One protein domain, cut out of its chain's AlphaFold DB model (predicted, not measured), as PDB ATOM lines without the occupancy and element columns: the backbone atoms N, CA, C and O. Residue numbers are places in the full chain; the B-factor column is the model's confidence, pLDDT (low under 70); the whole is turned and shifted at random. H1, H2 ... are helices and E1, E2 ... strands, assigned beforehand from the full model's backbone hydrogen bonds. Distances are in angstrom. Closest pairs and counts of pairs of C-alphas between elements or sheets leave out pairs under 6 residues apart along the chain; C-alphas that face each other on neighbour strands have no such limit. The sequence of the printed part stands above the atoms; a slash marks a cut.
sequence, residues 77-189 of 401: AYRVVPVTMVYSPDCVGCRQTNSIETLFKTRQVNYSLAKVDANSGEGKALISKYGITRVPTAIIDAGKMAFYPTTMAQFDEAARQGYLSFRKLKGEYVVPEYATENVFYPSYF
ATOM      1  N   ALA A  77     -27.001  93.016 -21.621       78.31
ATOM      2  CA  ALA A  77     -27.217  93.311 -20.204       78.31
ATOM      3  C   ALA A  77     -28.393  94.277 -19.984       78.31
ATOM      4  O   ALA A  77     -29.100  94.188 -18.979       78.31
ATOM      5  N   TYR A  78     -28.664  95.168 -20.944       78.62
ATOM      6  CA  TYR A  78     -29.804  96.089 -20.867       78.62
ATOM      7  C   TYR A  78     -31.143  95.431 -21.207       78.62
ATOM      8  O   TYR A  78     -32.182  95.982 -20.853       78.62
ATOM      9  N   ARG A  79     -31.119  94.247 -21.832       83.75
ATOM     10  CA  ARG A  79     -32.311  93.506 -22.264       83.75
ATOM     11  C   ARG A  79     -32.838  92.523 -21.221       83.75
ATOM     12  O   ARG A  79     -33.867  91.909 -21.453       83.75
ATOM     13  N   VAL A  80     -32.156  92.334 -20.094       93.75
ATOM     14  CA  VAL A  80     -32.655  91.446 -19.038       93.75
ATOM     15  C   VAL A  80     -33.681  92.203 -18.200       93.75
ATOM     16  O   VAL A  80     -33.337  93.191 -17.552       93.75
ATOM     17  N   VAL A  81     -34.931  91.740 -18.212       95.62
ATOM     18  CA  VAL A  81     -36.021  92.256 -17.376       95.62
ATOM     19  C   VAL A  81     -35.952  91.604 -15.988       95.62
ATOM     20  O   VAL A  81     -36.124  90.389 -15.887       95.62
ATOM     21  N   PRO A  82     -35.717  92.365 -14.906       96.88
ATOM     22  CA  PRO A  82     -35.808  91.841 -13.551       96.88
ATOM     23  C   PRO A  82     -37.254  91.491 -13.198       96.88
ATOM     24  O   PRO A  82     -38.156  92.323 -13.325       96.88
ATOM     25  N   VAL A  83     -37.455  90.267 -12.718       96.44
ATOM     26  CA  VAL A  83     -38.726  89.763 -12.200       96.44
ATOM     27  C   VAL A  83     -38.509  89.282 -10.773       96.44
ATOM     28  O   VAL A  83     -37.694  88.396 -10.520       96.44
ATOM     29  N   THR A  84     -39.266  89.834  -9.832       97.06
ATOM     30  CA  THR A  84     -39.335  89.330  -8.457       97.06
ATOM     31  C   THR A  84     -40.669  88.632  -8.260       97.06
ATOM     32  O   THR A  84     -41.716  89.267  -8.327       97.06
ATOM     33  N   MET A  85     -40.655  87.324  -8.031       96.31
ATOM     34  CA  MET A  85     -41.854  86.549  -7.743       96.31
ATOM     35  C   MET A  85     -42.009  86.358  -6.239       96.31
ATOM     36  O   MET A  85     -41.221  85.652  -5.608       96.31
ATOM     37  N   VAL A  86     -43.068  86.941  -5.685       96.75
ATOM     38  CA  VAL A  86     -43.508  86.669  -4.317       96.75
ATOM     39  C   VAL A  86     -44.328  85.380  -4.330       96.75
ATOM     40  O   VAL A  86     -45.295  85.284  -5.085       96.75
ATOM     41  N   TYR A  87     -43.944  84.387  -3.530       96.06
ATOM     42  CA  TYR A  87     -44.602  83.074  -3.446       96.06
ATOM     43  C   TYR A  87     -44.826  82.666  -1.985       96.06
ATOM     44  O   TYR A  87     -44.230  83.258  -1.097       96.06
ATOM     45  N   SER A  88     -45.649  81.648  -1.721       94.94
ATOM     46  CA  SER A  88     -45.754  81.041  -0.384       94.94
ATOM     47  C   SER A  88     -45.487  79.535  -0.464       94.94
ATOM     48  O   SER A  88     -46.062  78.885  -1.342       94.94
ATOM     49  N   PRO A  89     -44.655  78.955   0.425       92.44
ATOM     50  CA  PRO A  89     -44.490  77.502   0.521       92.44
ATOM     51  C   PRO A  89     -45.769  76.790   0.990       92.44
ATOM     52  O   PRO A  89     -45.933  75.588   0.751       92.44
ATOM     53  N   ASP A  90     -46.689  77.525   1.620       91.31
ATOM     54  CA  ASP A  90     -47.965  76.992   2.093       91.31
ATOM     55  C   ASP A  90     -48.907  76.686   0.928       91.31
ATOM     56  O   ASP A  90     -49.678  75.732   1.006       91.31
ATOM     57  N   CYS A  91     -48.773  77.403  -0.195       90.69
ATOM     58  CA  CYS A  91     -49.558  77.104  -1.381       90.69
ATOM     59  C   CYS A  91     -49.100  75.796  -2.030       90.69
ATOM     60  O   CYS A  91     -47.938  75.628  -2.404       90.69
ATOM     61  N   VAL A  92     -50.011  74.841  -2.154       83.50
ATOM     62  CA  VAL A  92     -49.712  73.482  -2.625       83.50
ATOM     63  C   VAL A  92     -49.697  73.425  -4.140       83.50
ATOM     64  O   VAL A  92     -48.773  72.874  -4.738       83.50
ATOM     65  N   GLY A  93     -50.730  74.005  -4.745       81.62
ATOM     66  CA  GLY A  93     -50.915  74.046  -6.182       81.62
ATOM     67  C   GLY A  93     -50.118  75.152  -6.869       81.62
ATOM     68  O   GLY A  93     -49.909  75.079  -8.083       81.62
ATOM     69  N   CYS A  94     -49.654  76.167  -6.130       85.19
ATOM     70  CA  CYS A  94     -48.870  77.254  -6.705       85.19
ATOM     71  C   CYS A  94     -47.518  76.701  -7.136       85.19
ATOM     72  O   CYS A  94     -46.634  76.415  -6.326       85.19
ATOM     73  N   ARG A  95     -47.353  76.535  -8.446       72.50
ATOM     74  CA  ARG A  95     -46.079  76.117  -9.013       72.50
ATOM     75  C   ARG A  95     -45.009  77.152  -8.674       72.50
ATOM     76  O   ARG A  95     -45.258  78.348  -8.579       72.50
ATOM     77  N   GLN A  96     -43.767  76.689  -8.617       66.94
ATOM     78  CA  GLN A  96     -42.582  77.548  -8.581       66.94
ATOM     79  C   GLN A  96     -42.346  78.348  -9.880       66.94
ATOM     80  O   GLN A  96     -41.319  79.015  -9.996       66.94
ATOM     81  N   THR A  97     -43.245  78.227 -10.854       67.00
ATOM     82  CA  THR A  97     -43.226  78.893 -12.155       67.00
ATOM     83  C   THR A  97     -44.589  79.529 -12.382       67.00
ATOM     84  O   THR A  97     -45.592  78.849 -12.150       67.00
ATOM     85  N   ASN A  98     -44.629  80.763 -12.875       82.44
ATOM     86  CA  ASN A  98     -45.871  81.513 -13.085       82.44
ATOM     87  C   ASN A  98     -46.219  81.701 -14.576       82.44
ATOM     88  O   ASN A  98     -45.410  81.398 -15.463       82.44
ATOM     89  N   SER A  99     -47.419  82.209 -14.866       89.31
ATOM     90  CA  SER A  99     -47.843  82.584 -16.230       89.31
ATOM     91  C   SER A  99     -46.899  83.585 -16.911       89.31
ATOM     92  O   SER A  99     -46.681  83.489 -18.120       89.31
ATOM     93  N   ILE A 100     -46.274  84.494 -16.153       91.06
ATOM     94  CA  ILE A 100     -45.329  85.493 -16.674       91.06
ATOM     95  C   ILE A 100     -44.057  84.855 -17.229       91.06
ATOM     96  O   ILE A 100     -43.612  85.238 -18.308       91.06
ATOM     97  N   GLU A 101     -43.487  83.855 -16.561       91.31
ATOM     98  CA  GLU A 101     -42.325  83.134 -17.083       91.31
ATOM     99  C   GLU A 101     -42.652  82.423 -18.395       91.31
ATOM    100  O   GLU A 101     -41.857  82.462 -19.336       91.31
ATOM    101  N   THR A 102     -43.824  81.786 -18.471       89.75
ATOM    102  CA  THR A 102     -44.306  81.163 -19.709       89.75
ATOM    103  C   THR A 102     -44.424  82.211 -20.809       89.75
ATOM    104  O   THR A 102     -43.859  82.026 -21.883       89.75
ATOM    105  N   LEU A 103     -45.074  83.344 -20.527       89.75
ATOM    106  CA  LEU A 103     -45.230  84.442 -21.478       89.75
ATOM    107  C   LEU A 103     -43.875  84.968 -21.971       89.75
ATOM    108  O   LEU A 103     -43.680  85.127 -23.177       89.75
ATOM    109  N   PHE A 104     -42.933  85.213 -21.060       93.31
ATOM    110  CA  PHE A 104     -41.610  85.735 -21.395       93.31
ATOM    111  C   PHE A 104     -40.812  84.743 -22.240       93.31
ATOM    112  O   PHE A 104     -40.253  85.139 -23.261       93.31
ATOM    113  N   LYS A 105     -40.835  83.446 -21.902       91.88
ATOM    114  CA  LYS A 105     -40.219  82.388 -22.724       91.88
ATOM    115  C   LYS A 105     -40.836  82.322 -24.115       91.88
ATOM    116  O   LYS A 105     -40.112  82.338 -25.106       91.88
ATOM    117  N   THR A 106     -42.165  82.299 -24.195       90.19
ATOM    118  CA  THR A 106     -42.913  82.255 -25.456       90.19
ATOM    119  C   THR A 106     -42.597  83.456 -26.351       90.19
ATOM    120  O   THR A 106     -42.550  83.315 -27.570       90.19
ATOM    121  N   ARG A 107     -42.327  84.625 -25.763       90.44
ATOM    122  CA  ARG A 107     -41.981  85.855 -26.493       90.44
ATOM    123  C   ARG A 107     -40.497  86.128 -26.649       90.44
ATOM    124  O   ARG A 107     -40.146  87.140 -27.250       90.44
ATOM    125  N   GLN A 108     -39.648  85.242 -26.136       92.00
ATOM    126  CA  GLN A 108     -38.196  85.420 -26.130       92.00
ATOM    127  C   GLN A 108     -37.762  86.723 -25.424       92.00
ATOM    128  O   GLN A 108     -36.781  87.364 -25.802       92.00
ATOM    129  N   VAL A 109     -38.503  87.119 -24.384       92.44
ATOM    130  CA  VAL A 109     -38.118  88.198 -23.468       92.44
ATOM    131  C   VAL A 109     -37.053  87.645 -22.529       92.44
ATOM    132  O   VAL A 109     -37.288  86.656 -21.835       92.44
ATOM    133  N   ASN A 110     -35.876  88.267 -22.496       93.56
ATOM    134  CA  ASN A 110     -34.819  87.868 -21.575       93.56
ATOM    135  C   ASN A 110     -35.151  88.407 -20.186       93.56
ATOM    136  O   ASN A 110     -35.439  89.592 -20.032       93.56
ATOM    137  N   TYR A 111     -35.085  87.560 -19.164       95.62
ATOM    138  CA  TYR A 111     -35.431  87.955 -17.805       95.62
ATOM    139  C   TYR A 111     -34.535  87.288 -16.766       95.62
ATOM    140  O   TYR A 111     -33.956  86.229 -17.009       95.62
ATOM    141  N   SER A 112     -34.426  87.924 -15.603       95.88
ATOM    142  CA  SER A 112     -33.871  87.325 -14.392       95.88
ATOM    143  C   SER A 112     -34.989  87.155 -13.373       95.88
ATOM    144  O   SER A 112     -35.854  88.019 -13.248       95.88
ATOM    145  N   LEU A 113     -34.994  86.030 -12.660       95.38
ATOM    146  CA  LEU A 113     -36.034  85.707 -11.688       95.38
ATOM    147  C   LEU A 113     -35.445  85.610 -10.283       95.38
ATOM    148  O   LEU A 113     -34.626  84.732 -10.011       95.38
ATOM    149  N   ALA A 114     -35.919  86.465  -9.385       96.19
ATOM    150  CA  ALA A 114     -35.741  86.331  -7.947       96.19
ATOM    151  C   ALA A 114     -37.032  85.780  -7.328       96.19
ATOM    152  O   ALA A 114     -38.124  86.226  -7.671       96.19
ATOM    153  N   LYS A 115     -36.925  84.808  -6.418       95.69
ATOM    154  CA  LYS A 115     -38.067  84.263  -5.671       95.69
ATOM    155  C   LYS A 115     -37.993  84.732  -4.229       95.69
ATOM    156  O   LYS A 115     -36.970  84.530  -3.583       95.69
ATOM    157  N   VAL A 116     -39.080  85.310  -3.732       96.75
ATOM    158  CA  VAL A 116     -39.174  85.838  -2.371       96.75
ATOM    159  C   VAL A 116     -40.347  85.173  -1.662       96.75
ATOM    160  O   VAL A 116     -41.486  85.252  -2.121       96.75
ATOM    161  N   ASP A 117     -40.072  84.509  -0.542       96.62
ATOM    162  CA  ASP A 117     -41.116  83.932   0.306       96.62
ATOM    163  C   ASP A 117     -41.944  85.059   0.942       96.62
ATOM    164  O   ASP A 117     -41.391  85.944   1.600       96.62
ATOM    165  N   ALA A 118     -43.261  85.016   0.772       97.00
ATOM    166  CA  ALA A 118     -44.248  85.921   1.347       97.00
ATOM    167  C   ALA A 118     -44.116  86.061   2.870       97.00
ATOM    168  O   ALA A 118     -44.375  87.133   3.416       97.00
ATOM    169  N   ASN A 119     -43.672  85.005   3.556       96.19
ATOM    170  CA  ASN A 119     -43.503  84.992   5.005       96.19
ATOM    171  C   ASN A 119     -42.167  85.598   5.474       96.19
ATOM    172  O   ASN A 119     -42.027  85.928   6.661       96.19
ATOM    173  N   SER A 120     -41.204  85.786   4.565       97.75
ATOM    174  CA  SER A 120     -39.907  86.408   4.860       97.75
ATOM    175  C   SER A 120     -40.031  87.909   5.152       97.75
ATOM    176  O   SER A 120     -41.030  88.550   4.820       97.75
ATOM    177  N   GLY A 121     -39.002  88.502   5.773       98.19
ATOM    178  CA  GLY A 121     -38.970  89.949   6.028       98.19
ATOM    179  C   GLY A 121     -39.044  90.780   4.741       98.19
ATOM    180  O   GLY A 121     -39.788  91.757   4.683       98.19
ATOM    181  N   GLU A 122     -38.336  90.348   3.694       98.19
ATOM    182  CA  GLU A 122     -38.392  90.964   2.364       98.19
ATOM    183  C   GLU A 122     -39.778  90.795   1.725       98.19
ATOM    184  O   GLU A 122     -40.366  91.773   1.267       98.19
ATOM    185  N   GLY A 123     -40.350  89.588   1.766       98.12
ATOM    186  CA  GLY A 123     -41.677  89.309   1.212       98.12
ATOM    187  C   GLY A 123     -42.770  90.159   1.847       98.12
ATOM    188  O   GLY A 123     -43.544  90.794   1.134       98.12
ATOM    189  N   LYS A 124     -42.781  90.271   3.180       98.38
ATOM    190  CA  LYS A 124     -43.711  91.146   3.915       98.38
ATOM    191  C   LYS A 124     -43.549  92.616   3.530       98.38
ATOM    192  O   LYS A 124     -44.548  93.325   3.400       98.38
ATOM    193  N   ALA A 125     -42.314  93.074   3.310       98.12
ATOM    194  CA  ALA A 125     -42.052  94.431   2.843       98.12
ATOM    195  C   ALA A 125     -42.599  94.663   1.424       98.12
ATOM    196  O   ALA A 125     -43.232  95.691   1.184       98.12
ATOM    197  N   LEU A 126     -42.427  93.708   0.502       98.00
ATOM    198  CA  LEU A 126     -43.004  93.775  -0.848       98.00
ATOM    199  C   LEU A 126     -44.539  93.743  -0.807       98.00
ATOM    200  O   LEU A 126     -45.188  94.581  -1.432       98.00
ATOM    201  N   ILE A 127     -45.124  92.838  -0.019       97.50
ATOM    202  CA  ILE A 127     -46.574  92.733   0.182       97.50
ATOM    203  C   ILE A 127     -47.152  94.069   0.648       97.50
ATOM    204  O   ILE A 127     -48.089  94.579   0.033       97.50
ATOM    205  N   SER A 128     -46.548  94.676   1.673       97.44
ATOM    206  CA  SER A 128     -46.960  95.982   2.185       97.44
ATOM    207  C   SER A 128     -46.747  97.104   1.159       97.44
ATOM    208  O   SER A 128     -47.634  97.934   0.968       97.44
ATOM    209  N   LYS A 129     -45.608  97.114   0.449       96.75
ATOM    210  CA  LYS A 129     -45.264  98.145  -0.547       96.75
ATOM    211  C   LYS A 129     -46.256  98.201  -1.712       96.75
ATOM    212  O   LYS A 129     -46.538  99.303  -2.187       96.75
ATOM    213  N   TYR A 130     -46.748  97.051  -2.180       96.62
ATOM    214  CA  TYR A 130     -47.596  96.960  -3.379       96.62
ATOM    215  C   TYR A 130     -49.054  96.568  -3.110       96.62
ATOM    216  O   TYR A 130     -49.848  96.545  -4.051       96.62
ATOM    217  N   GLY A 131     -49.431  96.260  -1.864       96.06
ATOM    218  CA  GLY A 131     -50.777  95.775  -1.542       96.06
ATOM    219  C   GLY A 131     -51.077  94.434  -2.217       96.06
ATOM    220  O   GLY A 131     -52.097  94.287  -2.900       96.06
ATOM    221  N   ILE A 132     -50.147  93.482  -2.094       95.75
ATOM    222  CA  ILE A 132     -50.304  92.119  -2.616       95.75
ATOM    223  C   ILE A 132     -51.225  91.356  -1.666       95.75
ATOM    224  O   ILE A 132     -50.919  91.230  -0.488       95.75
ATOM    225  N   THR A 133     -52.340  90.839  -2.169       96.00
ATOM    226  CA  THR A 133     -53.315  90.074  -1.370       96.00
ATOM    227  C   THR A 133     -53.232  88.568  -1.613       96.00
ATOM    228  O   THR A 133     -53.809  87.786  -0.860       96.00
ATOM    229  N   ARG A 134     -52.506  88.143  -2.655       95.62
ATOM    230  CA  ARG A 134     -52.383  86.742  -3.066       95.62
ATOM    231  C   ARG A 134     -51.057  86.443  -3.757       95.62
ATOM    232  O   ARG A 134     -50.400  87.342  -4.277       95.62
ATOM    233  N   VAL A 135     -50.681  85.173  -3.773       95.88
ATOM    234  CA  VAL A 135     -49.452  84.658  -4.378       95.88
ATOM    235  C   VAL A 135     -49.746  83.428  -5.256       95.88
ATOM    236  O   VAL A 135     -50.706  82.721  -4.972       95.88
ATOM    237  N   PRO A 136     -48.943  83.144  -6.297       95.75
ATOM    238  CA  PRO A 136     -47.774  83.911  -6.697       95.75
ATOM    239  C   PRO A 136     -48.148  85.275  -7.296       95.75
ATOM    240  O   PRO A 136     -49.212  85.451  -7.881       95.75
ATOM    241  N   THR A 137     -47.279  86.264  -7.089       95.69
ATOM    242  CA  THR A 137     -47.387  87.597  -7.703       95.69
ATOM    243  C   THR A 137     -46.016  88.010  -8.219       95.69
ATOM    244  O   THR A 137     -45.037  87.987  -7.473       95.69
ATOM    245  N   ALA A 138     -45.938  88.387  -9.492       96.00
ATOM    246  CA  ALA A 138     -44.727  88.890 -10.126       96.00
ATOM    247  C   ALA A 138     -44.650  90.420 -10.033       96.00
ATOM    248  O   ALA A 138     -45.622  91.122 -10.299       96.00
ATOM    249  N   ILE A 139     -43.474  90.931  -9.681       97.31
ATOM    250  CA  ILE A 139     -43.116  92.349  -9.706       97.31
ATOM    251  C   ILE A 139     -42.070  92.522 -10.803       97.31
ATOM    252  O   ILE A 139     -41.028  91.866 -10.771       97.31
ATOM    253  N   ILE A 140     -42.369  93.357 -11.792       97.12
ATOM    254  CA  ILE A 140     -41.618  93.436 -13.050       97.12
ATOM    255  C   ILE A 140     -41.217  94.887 -13.294       97.12
ATOM    256  O   ILE A 140     -42.072  95.773 -13.283       97.12
ATOM    257  N   ASP A 141     -39.937  95.139 -13.553       96.75
ATOM    258  CA  ASP A 141     -39.427  96.485 -13.844       96.75
ATOM    259  C   ASP A 141     -39.992  97.013 -15.178       96.75
ATOM    260  O   ASP A 141     -39.673  96.503 -16.258       96.75
ATOM    261  N   ALA A 142     -40.830  98.055 -15.127       95.69
ATOM    262  CA  ALA A 142     -41.460  98.598 -16.330       95.69
ATOM    263  C   ALA A 142     -40.477  99.384 -17.213       95.69
ATOM    264  O   ALA A 142     -40.680  99.474 -18.423       95.69
ATOM    265  N   GLY A 143     -39.408  99.939 -16.635       94.75
ATOM    266  CA  GLY A 143     -38.364 100.636 -17.384       94.75
ATOM    267  C   GLY A 143     -37.577  99.679 -18.277       94.75
ATOM    268  O   GLY A 143     -37.276 100.006 -19.423       94.75
ATOM    269  N   LYS A 144     -37.307  98.464 -17.793       94.50
ATOM    270  CA  LYS A 144     -36.681  97.394 -18.583       94.50
ATOM    271  C   LYS A 144     -37.646  96.763 -19.585       94.50
ATOM    272  O   LYS A 144     -37.226  96.389 -20.678       94.50
ATOM    273  N   MET A 145     -38.943  96.721 -19.280       93.75
ATOM    274  CA  MET A 145     -39.960  96.294 -20.250       93.75
ATOM    275  C   MET A 145     -40.043  97.200 -21.485       93.75
ATOM    276  O   MET A 145     -40.463  96.726 -22.534       93.75
ATOM    277  N   ALA A 146     -39.585  98.456 -21.425       92.00
ATOM    278  CA  ALA A 146     -39.567  99.358 -22.582       92.00
ATOM    279  C   ALA A 146     -38.711  98.854 -23.758       92.00
ATOM    280  O   ALA A 146     -38.908  99.283 -24.894       92.00
ATOM    281  N   PHE A 147     -37.796  97.910 -23.516       91.81
ATOM    282  CA  PHE A 147     -37.057  97.232 -24.581       91.81
ATOM    283  C   PHE A 147     -37.893  96.183 -25.329       91.81
ATOM    284  O   PHE A 147     -37.433  95.684 -26.351       91.81
ATOM    285  N   TYR A 148     -39.102  95.884 -24.858       92.44
ATOM    286  CA  TYR A 148     -40.031  94.883 -25.376       92.44
ATOM    287  C   TYR A 148     -41.384  95.553 -25.659       92.44
ATOM    288  O   TYR A 148     -42.335  95.385 -24.892       92.44
ATOM    289  N   PRO A 149     -41.473  96.404 -26.702       90.88
ATOM    290  CA  PRO A 149     -42.592  97.325 -26.884       90.88
ATOM    291  C   PRO A 149     -43.934  96.609 -27.050       90.88
ATOM    292  O   PRO A 149     -44.950  97.108 -26.570       90.88
ATOM    293  N   THR A 150     -43.953  95.427 -27.674       90.75
ATOM    294  CA  THR A 150     -45.189  94.653 -27.862       90.75
ATOM    295  C   THR A 150     -45.714  94.139 -26.524       90.75
ATOM    296  O   THR A 150     -46.905  94.231 -26.224       90.75
ATOM    297  N   THR A 151     -44.821  93.607 -25.693       91.75
ATOM    298  CA  THR A 151     -45.156  93.061 -24.377       91.75
ATOM    299  C   THR A 151     -45.463  94.175 -23.384       91.75
ATOM    300  O   THR A 151     -46.439  94.066 -22.646       91.75
ATOM    301  N   MET A 152     -44.724  95.287 -23.428       93.25
ATOM    302  CA  MET A 152     -45.015  96.479 -22.633       93.25
ATOM    303  C   MET A 152     -46.395  97.053 -22.961       93.25
ATOM    304  O   MET A 152     -47.167  97.307 -22.044       93.25
ATOM    305  N   ALA A 153     -46.739  97.201 -24.246       92.00
ATOM    306  CA  ALA A 153     -48.041  97.728 -24.654       92.00
ATOM    307  C   ALA A 153     -49.202  96.876 -24.122       92.00
ATOM    308  O   ALA A 153     -50.223  97.408 -23.698       92.00
ATOM    309  N   GLN A 154     -49.038  95.554 -24.083       89.94
ATOM    310  CA  GLN A 154     -50.053  94.666 -23.517       89.94
ATOM    311  C   GLN A 154     -50.128  94.724 -21.998       89.94
ATOM    312  O   GLN A 154     -51.216  94.611 -21.444       89.94
ATOM    313  N   PHE A 155     -48.996  94.904 -21.323       92.00
ATOM    314  CA  PHE A 155     -48.973  95.088 -19.876       92.00
ATOM    315  C   PHE A 155     -49.621  96.417 -19.489       92.00
ATOM    316  O   PHE A 155     -50.414  96.472 -18.553       92.00
ATOM    317  N   ASP A 156     -49.334  97.481 -20.238       92.75
ATOM    318  CA  ASP A 156     -49.996  98.770 -20.070       92.75
ATOM    319  C   ASP A 156     -51.504  98.657 -20.330       92.75
ATOM    320  O   ASP A 156     -52.297  99.216 -19.571       92.75
ATOM    321  N   GLU A 157     -51.916  97.881 -21.335       90.56
ATOM    322  CA  GLU A 157     -53.329  97.628 -21.607       90.56
ATOM    323  C   GLU A 157     -54.014  96.833 -20.489       90.56
ATOM    324  O   GLU A 157     -55.064  97.252 -20.000       90.56
ATOM    325  N   ALA A 158     -53.408  95.736 -20.030       87.75
ATOM    326  CA  ALA A 158     -53.929  94.930 -18.928       87.75
ATOM    327  C   ALA A 158     -54.059  95.756 -17.636       87.75
ATOM    328  O   ALA A 158     -55.095  95.700 -16.967       87.75
ATOM    329  N   ALA A 159     -53.058  96.592 -17.328       88.56
ATOM    330  CA  ALA A 159     -53.104  97.524 -16.201       88.56
ATOM    331  C   ALA A 159     -54.241  98.539 -16.331       88.56
ATOM    332  O   ALA A 159     -54.937  98.822 -15.358       88.56
ATOM    333  N   ARG A 160     -54.432  99.099 -17.530       89.12
ATOM    334  CA  ARG A 160     -55.458 100.110 -17.806       89.12
ATOM    335  C   ARG A 160     -56.868  99.543 -17.700       89.12
ATOM    336  O   ARG A 160     -57.759 100.229 -17.208       89.12
ATOM    337  N   GLN A 161     -57.066  98.305 -18.144       83.75
ATOM    338  CA  GLN A 161     -58.344  97.606 -18.022       83.75
ATOM    339  C   GLN A 161     -58.640  97.160 -16.582       83.75
ATOM    340  O   GLN A 161     -59.756  96.728 -16.300       83.75
ATOM    341  N   GLY A 162     -57.662  97.255 -15.670       76.25
ATOM    342  CA  GLY A 162     -57.775  96.695 -14.325       76.25
ATOM    343  C   GLY A 162     -57.980  95.181 -14.357       76.25
ATOM    344  O   GLY A 162     -58.604  94.628 -13.451       76.25
ATOM    345  N   TYR A 163     -57.503  94.525 -15.420       73.94
ATOM    346  CA  TYR A 163     -57.669  93.097 -15.616       73.94
ATOM    347  C   TYR A 163     -56.952  92.378 -14.472       73.94
ATOM    348  O   TYR A 163     -55.755  92.560 -14.268       73.94
ATOM    349  N   LEU A 164     -57.696  91.600 -13.689       64.94
ATOM    350  CA  LEU A 164     -57.142  90.644 -12.733       64.94
ATOM    351  C   LEU A 164     -56.250  91.215 -11.616       64.94
ATOM    352  O   LEU A 164     -55.294  90.588 -11.153       64.94
ATOM    353  N   SER A 165     -56.547  92.436 -11.162       80.12
ATOM    354  CA  SER A 165     -55.713  93.173 -10.195       80.12
ATOM    355  C   SER A 165     -54.285  93.480 -10.691       80.12
ATOM    356  O   SER A 165     -53.424  93.859  -9.885       80.12
ATOM    357  N   PHE A 166     -54.044  93.374 -12.005       87.62
ATOM    358  CA  PHE A 166     -52.829  93.833 -12.672       87.62
ATOM    359  C   PHE A 166     -52.713  95.348 -12.519       87.62
ATOM    360  O   PHE A 166     -53.621  96.102 -12.874       87.62
ATOM    361  N   ARG A 167     -51.591  95.821 -11.972       93.38
ATOM    362  CA  ARG A 167     -51.398  97.244 -11.660       93.38
ATOM    363  C   ARG A 167     -49.999  97.698 -12.040       93.38
ATOM    364  O   ARG A 167     -49.034  96.970 -11.846       93.38
ATOM    365  N   LYS A 168     -49.878  98.936 -12.523       93.75
ATOM    366  CA  LYS A 168     -48.587  99.618 -12.688       93.75
ATOM    367  C   LYS A 168     -48.388 100.570 -11.513       93.75
ATOM    368  O   LYS A 168     -49.082 101.578 -11.412       93.75
ATOM    369  N   LEU A 169     -47.469 100.245 -10.609       94.38
ATOM    370  CA  LEU A 169     -47.208 100.999  -9.383       94.38
ATOM    371  C   LEU A 169     -45.737 101.405  -9.332       94.38
ATOM    372  O   LEU A 169     -44.856 100.558  -9.368       94.38
ATOM    373  N   LYS A 170     -45.469 102.712  -9.216       94.06
ATOM    374  CA  LYS A 170     -44.114 103.264  -9.010       94.06
ATOM    375  C   LYS A 170     -43.062 102.790 -10.034       94.06
ATOM    376  O   LYS A 170     -41.897 102.653  -9.692       94.06
ATOM    377  N   GLY A 171     -43.466 102.584 -11.290       95.69
ATOM    378  CA  GLY A 171     -42.558 102.130 -12.353       95.69
ATOM    379  C   GLY A 171     -42.376 100.614 -12.431       95.69
ATOM    380  O   GLY A 171     -41.528 100.150 -13.184       95.69
ATOM    381  N   GLU A 172     -43.182  99.841 -11.708       97.50
ATOM    382  CA  GLU A 172     -43.180  98.379 -11.756       97.50
ATOM    383  C   GLU A 172     -44.584  97.864 -12.082       97.50
ATOM    384  O   GLU A 172     -45.591  98.459 -11.687       97.50
ATOM    385  N   TYR A 173     -44.661  96.754 -12.807       96.31
ATOM    386  CA  TYR A 173     -45.898  96.000 -12.959       96.31
ATOM    387  C   TYR A 173     -46.021  95.004 -11.813       96.31
ATOM    388  O   TYR A 173     -45.085  94.258 -11.540       96.31
ATOM    389  N   VAL A 174     -47.176  94.993 -11.157       96.19
ATOM    390  CA  VAL A 174     -47.547  94.038 -10.114       96.19
ATOM    391  C   VAL A 174     -48.616  93.141 -10.704       96.19
ATOM    392  O   VAL A 174     -49.739  93.586 -10.958       96.19
ATOM    393  N   VAL A 175     -48.235  91.895 -10.960       94.38
ATOM    394  CA  VAL A 175     -49.006  90.944 -11.753       94.38
ATOM    395  C   VAL A 175     -49.304  89.715 -10.908       94.38
ATOM    396  O   VAL A 175     -48.424  88.863 -10.745       94.38
ATOM    397  N   PRO A 176     -50.506  89.620 -10.321       93.44
ATOM    398  CA  PRO A 176     -50.956  88.378  -9.721       93.44
ATOM    399  C   PRO A 176     -50.978  87.267 -10.763       93.44
ATOM    400  O   PRO A 176     -51.138  87.517 -11.959       93.44
ATOM    401  N   GLU A 177     -50.821  86.040 -10.294       90.12
ATOM    402  CA  GLU A 177     -51.034  84.874 -11.132       90.12
ATOM    403  C   GLU A 177     -52.433  84.893 -11.752       90.12
ATOM    404  O   GLU A 177     -53.410  85.226 -11.079       90.12
ATOM    405  N   TYR A 178     -52.516  84.528 -13.030       82.94
ATOM    406  CA  TYR A 178     -53.778  84.493 -13.747       82.94
ATOM    407  C   TYR A 178     -53.918  83.256 -14.621       82.94
ATOM    408  O   TYR A 178     -52.951  82.729 -15.177       82.94
ATOM    409  N   ALA A 179     -55.160  82.801 -14.776       78.12
ATOM    410  CA  ALA A 179     -55.471  81.748 -15.722       78.12
ATOM    411  C   ALA A 179     -55.316  82.277 -17.157       78.12
ATOM    412  O   ALA A 179     -55.939  83.260 -17.551       78.12
ATOM    413  N   THR A 180     -54.502  81.589 -17.950       76.38
ATOM    414  CA  THR A 180     -54.490  81.762 -19.410       76.38
ATOM    415  C   THR A 180     -55.574  80.876 -20.029       76.38
ATOM    416  O   THR A 180     -56.099  79.991 -19.351       76.38
ATOM    417  N   GLU A 181     -55.891  81.067 -21.316       68.81
ATOM    418  CA  GLU A 181     -56.974  80.334 -22.004       68.81
ATOM    419  C   GLU A 181     -56.918  78.808 -21.797       68.81
ATOM    420  O   GLU A 181     -57.958  78.172 -21.667       68.81
ATOM    421  N   ASN A 182     -55.716  78.229 -21.679       77.62
ATOM    422  CA  ASN A 182     -55.532  76.777 -21.588       77.62
ATOM    423  C   ASN A 182     -54.874  76.296 -20.290       77.62
ATOM    424  O   ASN A 182     -54.804  75.092 -20.049       77.62
ATOM    425  N   VAL A 183     -54.376  77.202 -19.444       83.56
ATOM    426  CA  VAL A 183     -53.631  76.821 -18.237       83.56
ATOM    427  C   VAL A 183     -54.180  77.574 -17.042       83.56
ATOM    428  O   VAL A 183     -54.146  78.803 -16.993       83.56
ATOM    429  N   PHE A 184     -54.670  76.808 -16.070       87.81
ATOM    430  CA  PHE A 184     -54.995  77.321 -14.751       87.81
ATOM    431  C   PHE A 184     -53.760  77.308 -13.869       87.81
ATOM    432  O   PHE A 184     -53.037  76.311 -13.811       87.81
ATOM    433  N   TYR A 185     -53.594  78.390 -13.126       90.00
ATOM    434  CA  TYR A 185     -52.575  78.508 -12.108       90.00
ATOM    435  C   TYR A 185     -53.261  78.775 -10.760       90.00
ATOM    436  O   TYR A 185     -53.954  79.786 -10.623       90.00
ATOM    437  N   PRO A 186     -53.106  77.866  -9.779       92.75
ATOM    438  CA  PRO A 186     -53.573  78.068  -8.413       92.75
ATOM    439  C   PRO A 186     -53.080  79.387  -7.824       92.75
ATOM    440  O   PRO A 186     -51.922  79.765  -8.003       92.75
ATOM    441  N   SER A 187     -53.960  80.060  -7.092       94.25
ATOM    442  CA  SER A 187     -53.655  81.263  -6.322       94.25
ATOM    443  C   SER A 187     -53.865  80.994  -4.842       94.25
ATOM    444  O   SER A 187     -54.822  80.326  -4.469       94.25
ATOM    445  N   TYR A 188     -53.014  81.573  -4.003       95.56
ATOM    446  CA  TYR A 188     -53.099  81.525  -2.552       95.56
ATOM    447  C   TYR A 188     -53.282  82.925  -1.974       95.56
ATOM    448  O   TYR A 188     -52.401  83.774  -2.089       95.56
ATOM    449  N   PHE A 189     -54.419  83.171  -1.340       96.25
ATOM    450  CA  PHE A 189     -54.752  84.400  -0.646       96.25
ATOM    451  C   PHE A 189     -54.042  84.453   0.710       96.25
ATOM    452  O   PHE A 189     -54.130  83.536   1.534       96.25
TER     453      PHE A 189
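This is residues 77 to 189 of the 401 residues of an uncharacterized protein of uncultured archaeon (UniProt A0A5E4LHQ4). What does the model look like? A strongly twisted sheet of five strands makes the middle, with H1 and H4 over one face and H2 over the other; after E5 a long stretch, residues 177 to 189, runs out and folds back to pair its residues 188 to 189 with 134 to 135. What is it made of? The printed part has 113 residues with four named helices and five named strands, along the chain E1 H1 E2 H2 E3 H3 H4 E4 E5, and the class is mixed, helices and strands; the mixed sheet runs E2 E1 E3 E5 E4. It is compact, with a radius of gyration of the C-alphas of 13.2 A and spans of 35 by 31 by 27 A.

Where does the first half run? E1, residues 81 to 87, begins at C-alpha 81 (-36.021, 92.256, -17.376) and is 18.8 A long. H1 is residues 99 to 107, E2 is 111 to 117 and 19.4 A long, and H2 is 121 to 130 and 14.6 A long. What follows? E3 is residues 137 to 141, H3 142 to 145, H4 149 to 160 and 16.0 A long, E4 167 to 169, and E5 172 to 176, ending at C-alpha 176 (-50.956, 88.378, -9.721).

How are the strands joined? E1 and E2 are parallel, with N 85 and O 114 2.8 A apart; E1 and E3 are antiparallel, with N 84 and O 139 2.8 A apart. E5 is antiparallel to E3, with N 138 and O 175 2.8 A apart, and makes a hairpin with E4, with N 169 and O 172 2.8 A apart. Which units do they form? E1, H1, E2 is a strand-helix-strand unit, two parallel neighbour strands with a helix between; E3, H3, H4, E4 is a split one, with E5 between its strands; both crossovers are right-handed. Where are the helices? H1, at a height over the sheet of 10.0 A, runs along the strands, with the C-alphas of Ile 100 and Ala 138 its closest to E3 at 7.4 A; H2, on the opposite face at 9.1 A, runs across them, its closest C-alpha pair with E2 being Asp 117 and Gly 123 at 5.5 A. H4, on the same face as H1, only just stands up from the sheet at 43 degrees; H3 and H4 only just touch, only at the corner, with C-alphas 145 and 152 closest at 5.6 A. In H1, H2 and H4 every O i to N i+4 pair is within hydrogen-bond range, and H3 is too short for one.

How large is it, and is it cut? The two C-alphas farthest apart, those of Asp 90 and Pro 149, are 35.8 A apart, and the printed part has no cut. Which link is long, and where is confidence low? E1 to H1 is a long link of 11 residues; the mean pLDDT of the printed part is 91.0, with residues 96 to 97, 164 and 181 under 70.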